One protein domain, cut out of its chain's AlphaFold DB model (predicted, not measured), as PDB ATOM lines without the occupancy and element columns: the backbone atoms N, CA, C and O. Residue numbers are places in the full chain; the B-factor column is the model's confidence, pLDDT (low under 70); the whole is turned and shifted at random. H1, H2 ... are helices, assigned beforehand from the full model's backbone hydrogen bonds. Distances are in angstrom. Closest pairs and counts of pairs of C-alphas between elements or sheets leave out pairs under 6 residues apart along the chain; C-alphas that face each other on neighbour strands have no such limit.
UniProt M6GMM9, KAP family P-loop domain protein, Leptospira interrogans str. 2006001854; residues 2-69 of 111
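Overview. This is residues 2 to 69 of the 111 residues of the protein "KAP family P-loop domain protein" of Leptospira interrogans str. 2006001854 (UniProt M6GMM9). This is a model with little regular structure: two helices, H1 and H2, cross each other at a steep tilt, with a long looping link between them, residues 31 to 49, and a long stretch without a named element before them, residues 2 to 18. The printed part has 68 residues with two named helices, H1 then H2, and no named strand; the class is all helix, with 26 residues in named elements. It is only just compact, close to loose, with a radius of gyration of the C-alphas of 13.2 A, and elongated, spanning 47 by 25 by 15 A.

Arrangement. Look at H1, residues 19 to 30, and H2, residues 50 to 63: they touch, and their closest C-alphas, those of Ser 22 and Val 57, are 4.7 A apart. Their lines stand at a steep tilt of 58 degrees, the same way. In H1 and H2 every O i to N i+4 pair is within hydrogen-bond range.

Along the chain. Find C-alpha 19 at (-7.080, -3.903, 32.907); from there H1 runs 16.0 A to C-alpha 30. H2 runs 20.1 A from C-alpha 50 to C-alpha 63 at (-14.033, -7.592, 22.705).

Size, cuts and confidence. The two C-alphas farthest apart, Phe 2 and Gln 35, are 47.9 A apart. The printed part has no cut, the link from H1 to H2 is long, and residue 2 is under 70 in pLDDT.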
ATOM      1  N   PHE A   2      -2.219  20.143  30.914       68.88
ATOM      2  CA  PHE A   2      -3.064  19.592  31.979       68.88
ATOM      3  C   PHE A   2      -3.932  18.472  31.401       68.88
ATOM      4  O   PHE A   2      -4.455  18.617  30.299       68.88
ATOM      5  N   LYS A   3      -4.045  17.351  32.118       71.88
ATOM      6  CA  LYS A   3      -4.917  16.229  31.756       71.88
ATOM      7  C   LYS A   3      -6.102  16.244  32.715       71.88
ATOM      8  O   LYS A   3      -5.900  16.328  33.923       71.88
ATOM      9  N   GLU A   4      -7.312  16.229  32.173       79.06
ATOM     10  CA  GLU A   4      -8.535  16.207  32.975       79.06
ATOM     11  C   GLU A   4      -8.645  14.886  33.748       79.06
ATOM     12  O   GLU A   4      -8.268  13.828  33.236       79.06
ATOM     13  N   ASP A   5      -9.183  14.944  34.968       83.19
ATOM     14  CA  ASP A   5      -9.497  13.756  35.764       83.19
ATOM     15  C   ASP A   5     -10.784  13.110  35.232       83.19
ATOM     16  O   ASP A   5     -11.889  13.325  35.733       83.19
ATOM     17  N   LYS A   6     -10.638  12.382  34.123       90.19
ATOM     18  CA  LYS A   6     -11.706  11.619  33.477       90.19
ATOM     19  C   LYS A   6     -11.409  10.130  33.546       90.19
ATOM     20  O   LYS A   6     -10.263   9.691  33.441       90.19
ATOM     21  N   ALA A   7     -12.476   9.349  33.692       94.69
ATOM     22  CA  ALA A   7     -12.396   7.905  33.564       94.69
ATOM     23  C   ALA A   7     -11.877   7.536  32.169       94.69
ATOM     24  O   ALA A   7     -12.333   8.094  31.171       94.69
ATOM     25  N   ILE A   8     -10.945   6.588  32.111       96.44
ATOM     26  CA  ILE A   8     -10.474   6.051  30.832       96.44
ATOM     27  C   ILE A   8     -11.546   5.157  30.217       96.44
ATOM     28  O   ILE A   8     -12.382   4.598  30.936       96.44
ATOM     29  N   ASN A   9     -11.521   5.024  28.895       95.75
ATOM     30  CA  ASN A   9     -12.514   4.251  28.156       95.75
ATOM     31  C   ASN A   9     -11.936   2.964  27.580       95.75
ATOM     32  O   ASN A   9     -12.682   1.995  27.438       95.75
ATOM     33  N   THR A  10     -10.636   2.956  27.275       96.94
ATOM     34  CA  THR A  10      -9.961   1.804  26.673       96.94
ATOM     35  C   THR A  10      -8.688   1.413  27.410       96.94
ATOM     36  O   THR A  10      -8.006   2.225  28.038       96.94
ATOM     37  N   SER A  11      -8.329   0.142  27.281       96.19
ATOM     38  CA  SER A  11      -7.133  -0.478  27.845       96.19
ATOM     39  C   SER A  11      -5.835   0.175  27.364       96.19
ATOM     40  O   SER A  11      -4.849   0.204  28.096       96.19
ATOM     41  N   SER A  12      -5.842   0.779  26.173       96.62
ATOM     42  CA  SER A  12      -4.722   1.568  25.645       96.62
ATOM     43  C   SER A  12      -4.397   2.822  26.471       96.62
ATOM     44  O   SER A  12      -3.276   3.321  26.405       96.62
ATOM     45  N   GLU A  13      -5.345   3.329  27.263       95.81
ATOM     46  CA  GLU A  13      -5.160   4.491  28.140       95.81
ATOM     47  C   GLU A  13      -4.715   4.095  29.565       95.81
ATOM     48  O   GLU A  13      -4.468   4.963  30.410       95.81
ATOM     49  N   ASP A  14      -4.635   2.793  29.865       96.31
ATOM     50  CA  ASP A  14      -4.457   2.275  31.221       96.31
ATOM     51  C   ASP A  14      -2.995   2.271  31.689       96.31
ATOM     52  O   ASP A  14      -2.286   1.267  31.666       96.31
ATOM     53  N   LEU A  15      -2.562   3.413  32.212       94.44
ATOM     54  CA  LEU A  15      -1.207   3.589  32.743       94.44
ATOM     55  C   LEU A  15      -0.958   2.898  34.095       94.44
ATOM     56  O   LEU A  15       0.192   2.795  34.512       94.44
ATOM     57  N   LEU A  16      -2.006   2.457  34.807       94.44
ATOM     58  CA  LEU A  16      -1.878   1.879  36.159       94.44
ATOM     59  C   LEU A  16      -2.210   0.382  36.212       94.44
ATOM     60  O   LEU A  16      -2.295  -0.187  37.299       94.44
ATOM     61  N   GLY A  17      -2.406  -0.268  35.062       95.94
ATOM     62  CA  GLY A  17      -2.619  -1.715  34.981       95.94
ATOM     63  C   GLY A  17      -3.949  -2.206  35.568       95.94
ATOM     64  O   GLY A  17      -4.043  -3.365  35.984       95.94
ATOM     65  N   ARG A  18      -4.982  -1.356  35.589       96.69
ATOM     66  CA  ARG A  18      -6.362  -1.695  35.983       96.69
ATOM     67  C   ARG A  18      -6.981  -2.789  35.116       96.69
ATOM     68  O   ARG A  18      -7.828  -3.533  35.610       96.69
ATOM     69  N   ILE A  19      -6.539  -2.939  33.869       97.75
ATOM     70  CA  ILE A  19      -7.080  -3.903  32.907       97.75
ATOM     71  C   ILE A  19      -7.049  -5.341  33.428       97.75
ATOM     72  O   ILE A  19      -7.978  -6.107  33.191       97.75
ATOM     73  N   LYS A  20      -6.030  -5.709  34.216       97.12
ATOM     74  CA  LYS A  20      -5.945  -7.047  34.818       97.12
ATOM     75  C   LYS A  20      -7.108  -7.303  35.773       97.12
ATOM     76  O   LYS A  20      -7.669  -8.391  35.771       97.12
ATOM     77  N   PHE A  21      -7.476  -6.318  36.588       96.88
ATOM     78  CA  PHE A  21      -8.602  -6.437  37.510       96.88
ATOM     79  C   PHE A  21      -9.935  -6.475  36.754       96.88
ATOM     80  O   PHE A  21     -10.747  -7.368  36.991       96.88
ATOM     81  N   SER A  22     -10.116  -5.581  35.779       97.94
ATOM     82  CA  SER A  22     -11.311  -5.553  34.929       97.94
ATOM     83  C   SER A  22     -11.535  -6.868  34.178       97.94
ATOM     84  O   SER A  22     -12.662  -7.352  34.135       97.94
ATOM     85  N   ARG A  23     -10.465  -7.503  33.681       97.62
ATOM     86  CA  ARG A  23     -10.534  -8.810  33.015       97.62
ATOM     87  C   ARG A  23     -11.040  -9.932  33.927       97.62
ATOM     88  O   ARG A  23     -11.779 -10.807  33.487       97.62
ATOM     89  N   HIS A  24     -10.667  -9.929  35.208       96.81
ATOM     90  CA  HIS A  24     -11.192 -10.925  36.150       96.81
ATOM     91  C   HIS A  24     -12.701 -10.759  36.361       96.81
ATOM     92  O   HIS A  24     -13.432 -11.752  36.391       96.81
ATOM     93  N   ILE A  25     -13.176  -9.515  36.463       97.06
ATOM     94  CA  ILE A  25     -14.608  -9.220  36.581       97.06
ATOM     95  C   ILE A  25     -15.349  -9.644  35.307       97.06
ATOM     96  O   ILE A  25     -16.350 -10.353  35.405       97.06
ATOM     97  N   SER A  26     -14.861  -9.270  34.118       96.25
ATOM     98  CA  SER A  26     -15.513  -9.632  32.851       96.25
ATOM     99  C   SER A  26     -15.588 -11.144  32.657       96.25
ATOM    100  O   SER A  26     -16.642 -11.654  32.290       96.25
ATOM    101  N   ASN A  27     -14.515 -11.874  32.970       94.88
ATOM    102  CA  ASN A  27     -14.509 -13.334  32.899       94.88
ATOM    103  C   ASN A  27     -15.539 -13.947  33.848       94.88
ATOM    104  O   ASN A  27     -16.262 -14.848  33.440       94.88
ATOM    105  N   SER A  28     -15.657 -13.419  35.072       93.81
ATOM    106  CA  SER A  28     -16.643 -13.890  36.053       93.81
ATOM    107  C   SER A  28     -18.079 -13.687  35.565       93.81
ATOM    108  O   SER A  28     -18.917 -14.566  35.748       93.81
ATOM    109  N   ILE A  29     -18.353 -12.553  34.906       95.06
ATOM    110  CA  ILE A  29     -19.650 -12.259  34.279       95.06
ATOM    111  C   ILE A  29     -19.920 -13.227  33.119       95.06
ATOM    112  O   ILE A  29     -20.997 -13.809  33.050       95.06
ATOM    113  N   LEU A  30     -18.951 -13.433  32.221       93.88
ATOM    114  CA  LEU A  30     -19.115 -14.283  31.032       93.88
ATOM    115  C   LEU A  30     -19.256 -15.775  31.370       93.88
ATOM    116  O   LEU A  30     -19.970 -16.499  30.674       93.88
ATOM    117  N   SER A  31     -18.595 -16.237  32.435       91.94
ATOM    118  CA  SER A  31     -18.683 -17.619  32.913       91.94
ATOM    119  C   SER A  31     -19.879 -17.879  33.830       91.94
ATOM    120  O   SER A  31     -20.068 -19.013  34.269       91.94
ATOM    121  N   TRP A  32     -20.661 -16.853  34.177       91.62
ATOM    122  CA  TRP A  32     -21.805 -17.025  35.066       91.62
ATOM    123  C   TRP A  32     -22.905 -17.844  34.380       91.62
ATOM    124  O   TRP A  32     -23.499 -17.412  33.397       91.62
ATOM    125  N   GLY A  33     -23.175 -19.037  34.917       84.94
ATOM    126  CA  GLY A  33     -24.254 -19.933  34.477       84.94
ATOM    127  C   GLY A  33     -25.308 -20.200  35.556       84.94
ATOM    128  O   GLY A  33     -26.075 -21.156  35.440       84.94
ATOM    129  N   GLY A  34     -25.307 -19.415  36.638       83.88
ATOM    130  CA  GLY A  34     -26.265 -19.565  37.731       83.88
ATOM    131  C   GLY A  34     -27.689 -19.204  37.306       83.88
ATOM    132  O   GLY A  34     -27.893 -18.410  36.393       83.88
ATOM    133  N   GLN A  35     -28.678 -19.786  37.986       80.31
ATOM    134  CA  GLN A  35     -30.099 -19.463  37.778       80.31
ATOM    135  C   GLN A  35     -30.521 -18.164  38.490       80.31
ATOM    136  O   GLN A  35     -31.563 -17.598  38.175       80.31
ATOM    137  N   GLU A  36     -29.703 -17.691  39.433       88.88
ATOM    138  CA  GLU A  36     -29.954 -16.497  40.240       88.88
ATOM    139  C   GLU A  36     -29.260 -15.249  39.670       88.88
ATOM    140  O   GLU A  36     -28.276 -15.330  38.923       88.88
ATOM    141  N   SER A  37     -29.748 -14.079  40.083       88.62
ATOM    142  CA  SER A  37     -29.154 -12.783  39.743       88.62
ATOM    143  C   SER A  37     -27.769 -12.604  40.373       88.62
ATOM    144  O   SER A  37     -27.595 -12.783  41.579       88.62
ATOM    145  N   LEU A  38     -26.794 -12.169  39.571       90.25
ATOM    146  CA  LEU A  38     -25.450 -11.813  40.032       90.25
ATOM    147  C   LEU A  38     -25.344 -10.300  40.266       90.25
ATOM    148  O   LEU A  38     -25.578  -9.510  39.353       90.25
ATOM    149  N   VAL A  39     -24.940  -9.896  41.473       92.62
ATOM    150  CA  VAL A  39     -24.697  -8.488  41.833       92.62
ATOM    151  C   VAL A  39     -23.227  -8.298  42.195       92.62
ATOM    152  O   VAL A  39     -22.703  -8.995  43.061       92.62
ATOM    153  N   ILE A  40     -22.561  -7.340  41.544       93.19
ATOM    154  CA  ILE A  40     -21.142  -7.028  41.761       93.19
ATOM    155  C   ILE A  40     -21.011  -5.571  42.211       93.19
ATOM    156  O   ILE A  40     -21.417  -4.656  41.498       93.19
ATOM    157  N   GLY A  41     -20.413  -5.355  43.384       94.81
ATOM    158  CA  GLY A  41     -20.080  -4.025  43.897       94.81
ATOM    159  C   GLY A  41     -18.599  -3.692  43.707       94.81
ATOM    160  O   GLY A  41     -17.734  -4.476  44.091       94.81
ATOM    161  N   ILE A  42     -18.295  -2.514  43.150       94.94
ATOM    162  CA  ILE A  42     -16.923  -1.991  43.032       94.94
ATOM    163  C   ILE A  42     -16.735  -0.869  44.055       94.94
ATOM    164  O   ILE A  42     -17.283   0.225  43.909       94.94
ATOM    165  N   TYR A  43     -15.929  -1.132  45.082       94.25
ATOM    166  CA  TYR A  43     -15.697  -0.214  46.199       94.25
ATOM    167  C   TYR A  43     -14.323   0.454  46.114       94.25
ATOM    168  O   TYR A  43     -13.359  -0.117  45.611       94.25
ATOM    169  N   GLY A  44     -14.232   1.681  46.624       93.56
ATOM    170  CA  GLY A  44     -12.983   2.435  46.681       93.56
ATOM    171  C   GLY A  44     -13.211   3.929  46.885       93.56
ATOM    172  O   GLY A  44     -14.272   4.463  46.547       93.56
ATOM    173  N   HIS A  45     -12.194   4.624  47.392       95.56
ATOM    174  CA  HIS A  45     -12.216   6.071  47.628       95.56
ATOM    175  C   HIS A  45     -12.541   6.875  46.360       95.56
ATOM    176  O   HIS A  45     -12.403   6.379  45.233       95.56
ATOM    177  N   TRP A  46     -12.983   8.123  46.517       92.38
ATOM    178  CA  TRP A  46     -13.115   9.050  45.388       92.38
ATOM    179  C   TRP A  46     -11.778   9.178  44.637       92.38
ATOM    180  O   TRP A  46     -10.719   9.101  45.252       92.38
ATOM    181  N   GLY A  47     -11.812   9.270  43.306       91.12
ATOM    182  CA  GLY A  47     -10.592   9.334  42.481       91.12
ATOM    183  C   GLY A  47      -9.808   8.019  42.313       91.12
ATOM    184  O   GLY A  47      -8.854   7.972  41.548       91.12
ATOM    185  N   SER A  48     -10.212   6.901  42.932       93.56
ATOM    186  CA  SER A  48      -9.511   5.604  42.763       93.56
ATOM    187  C   SER A  48      -9.622   4.980  41.356       93.56
ATOM    188  O   SER A  48      -8.945   3.999  41.048       93.56
ATOM    189  N   GLY A  49     -10.449   5.548  40.473       94.56
ATOM    190  CA  GLY A  49     -10.649   5.044  39.111       94.56
ATOM    191  C   GLY A  49     -11.695   3.930  38.994       94.56
ATOM    192  O   GLY A  49     -11.616   3.121  38.078       94.56
ATOM    193  N   LYS A  50     -12.689   3.879  39.891       96.19
ATOM    194  CA  LYS A  50     -13.810   2.918  39.812       96.19
ATOM    195  C   LYS A  50     -14.539   2.980  38.466       96.19
ATOM    196  O   LYS A  50     -14.761   1.951  37.842       96.19
ATOM    197  N   SER A  51     -14.847   4.188  37.992       95.62
ATOM    198  CA  SER A  51     -15.490   4.390  36.688       95.62
ATOM    199  C   SER A  51     -14.612   3.891  35.537       95.62
ATOM    200  O   SER A  51     -15.114   3.245  34.625       95.62
ATOM    201  N   SER A  52     -13.290   4.086  35.624       97.12
ATOM    202  CA  SER A  52     -12.334   3.497  34.679       97.12
ATOM    203  C   SER A  52     -12.404   1.971  34.679       97.12
ATOM    204  O   SER A  52     -12.464   1.365  33.618       97.12
ATOM    205  N   VAL A  53     -12.448   1.337  35.857       97.69
ATOM    206  CA  VAL A  53     -12.592  -0.124  35.963       97.69
ATOM    207  C   VAL A  53     -13.869  -0.596  35.272       97.69
ATOM    208  O   VAL A  53     -13.790  -1.527  34.478       97.69
ATOM    209  N   ILE A  54     -15.012   0.055  35.524       97.06
ATOM    210  CA  ILE A  54     -16.298  -0.272  34.883       97.06
ATOM    211  C   ILE A  54     -16.188  -0.167  33.357       97.06
ATOM    212  O   ILE A  54     -16.623  -1.072  32.645       97.06
ATOM    213  N   ASN A  55     -15.572   0.898  32.839       97.44
ATOM    214  CA  ASN A  55     -15.373   1.076  31.402       97.44
ATOM    215  C   ASN A  55     -14.525  -0.036  30.780       97.44
ATOM    216  O   ASN A  55     -14.931  -0.610  29.770       97.44
ATOM    217  N   LEU A  56     -13.416  -0.393  31.426       98.19
ATOM    218  CA  LEU A  56     -12.553  -1.487  30.982       98.19
ATOM    219  C   LEU A  56     -13.248  -2.857  31.079       98.19
ATOM    220  O   LEU A  56     -13.035  -3.706  30.223       98.19
ATOM    221  N   VAL A  57     -14.119  -3.089  32.071       97.94
ATOM    222  CA  VAL A  57     -14.940  -4.317  32.133       97.94
ATOM    223  C   VAL A  57     -15.857  -4.395  30.912       97.94
ATOM    224  O   VAL A  57     -15.942  -5.441  30.271       97.94
ATOM    225  N   LYS A  58     -16.522  -3.286  30.560       97.25
ATOM    226  CA  LYS A  58     -17.380  -3.223  29.370       97.25
ATOM    227  C   LYS A  58     -16.583  -3.439  28.079       97.25
ATOM    228  O   LYS A  58     -17.071  -4.117  27.180       97.25
ATOM    229  N   GLU A  59     -15.385  -2.862  27.966       97.56
ATOM    230  CA  GLU A  59     -14.472  -3.093  26.837       97.56
ATOM    231  C   GLU A  59     -14.112  -4.579  26.709       97.56
ATOM    232  O   GLU A  59     -14.301  -5.154  25.639       97.56
ATOM    233  N   GLU A  60     -13.685  -5.220  27.798       96.56
ATOM    234  CA  GLU A  60     -13.324  -6.642  27.799       96.56
ATOM    235  C   GLU A  60     -14.514  -7.531  27.405       96.56
ATOM    236  O   GLU A  60     -14.354  -8.422  26.578       96.56
ATOM    237  N   ILE A  61     -15.726  -7.260  27.907       96.50
ATOM    238  CA  ILE A  61     -16.935  -7.998  27.496       96.50
ATOM    239  C   ILE A  61     -17.233  -7.797  26.003       96.50
ATOM    240  O   ILE A  61     -17.595  -8.748  25.308       96.50
ATOM    241  N   ARG A  62     -17.097  -6.569  25.484       94.62
ATOM    242  CA  ARG A  62     -17.365  -6.263  24.069       94.62
ATOM    243  C   ARG A  62     -16.360  -6.906  23.119       94.62
ATOM    244  O   ARG A  62     -16.763  -7.271  22.018       94.62
ATOM    245  N   ASN A  63     -15.111  -7.063  23.540       93.62
ATOM    246  CA  ASN A  63     -14.033  -7.592  22.705       93.62
ATOM    247  C   ASN A  63     -14.010  -9.125  22.612       93.62
ATOM    248  O   ASN A  63     -13.253  -9.670  21.812       93.62
ATOM    249  N   VAL A  64     -14.821  -9.825  23.407       90.94
ATOM    250  CA  VAL A  64     -14.929 -11.284  23.348       90.94
ATOM    251  C   VAL A  64     -16.166 -11.683  22.544       90.94
ATOM    252  O   VAL A  64     -17.266 -11.161  22.745       90.94
ATOM    253  N   GLU A  65     -15.987 -12.653  21.653       88.56
ATOM    254  CA  GLU A  65     -17.085 -13.403  21.047       88.56
ATOM    255  C   GLU A  65     -17.406 -14.595  21.954       88.56
ATOM    256  O   GLU A  65     -16.646 -15.559  22.042       88.56
ATOM    257  N   HIS A  66     -18.507 -14.494  22.698       86.50
ATOM    258  CA  HIS A  66     -18.927 -15.490  23.679       86.50
ATOM    259  C   HIS A  66     -20.429 -15.741  23.554       86.50
ATOM    260  O   HIS A  66     -21.202 -14.791  23.437       86.50
ATOM    261  N   ALA A  67     -20.861 -17.001  23.641       81.81
ATOM    262  CA  ALA A  67     -22.281 -17.358  23.543       81.81
ATOM    263  C   ALA A  67     -23.143 -16.670  24.621       81.81
ATOM    264  O   ALA A  67     -24.285 -16.306  24.362       81.81
ATOM    265  N   ASN A  68     -22.564 -16.433  25.803       80.69
ATOM    266  CA  ASN A  68     -23.225 -15.763  26.931       80.69
ATOM    267  C   ASN A  68     -22.894 -14.263  27.031       80.69
ATOM    268  O   ASN A  68     -22.925 -13.704  28.124       80.69
ATOM    269  N   LYS A  69     -22.496 -13.607  25.934       89.75
ATOM    270  CA  LYS A  69     -22.201 -12.167  25.945       89.75
ATOM    271  C   LYS A  69     -23.471 -11.380  26.318       89.75
ATOM    272  O   LYS A  69     -24.458 -11.470  25.587       89.75
TER     273      LYS A  69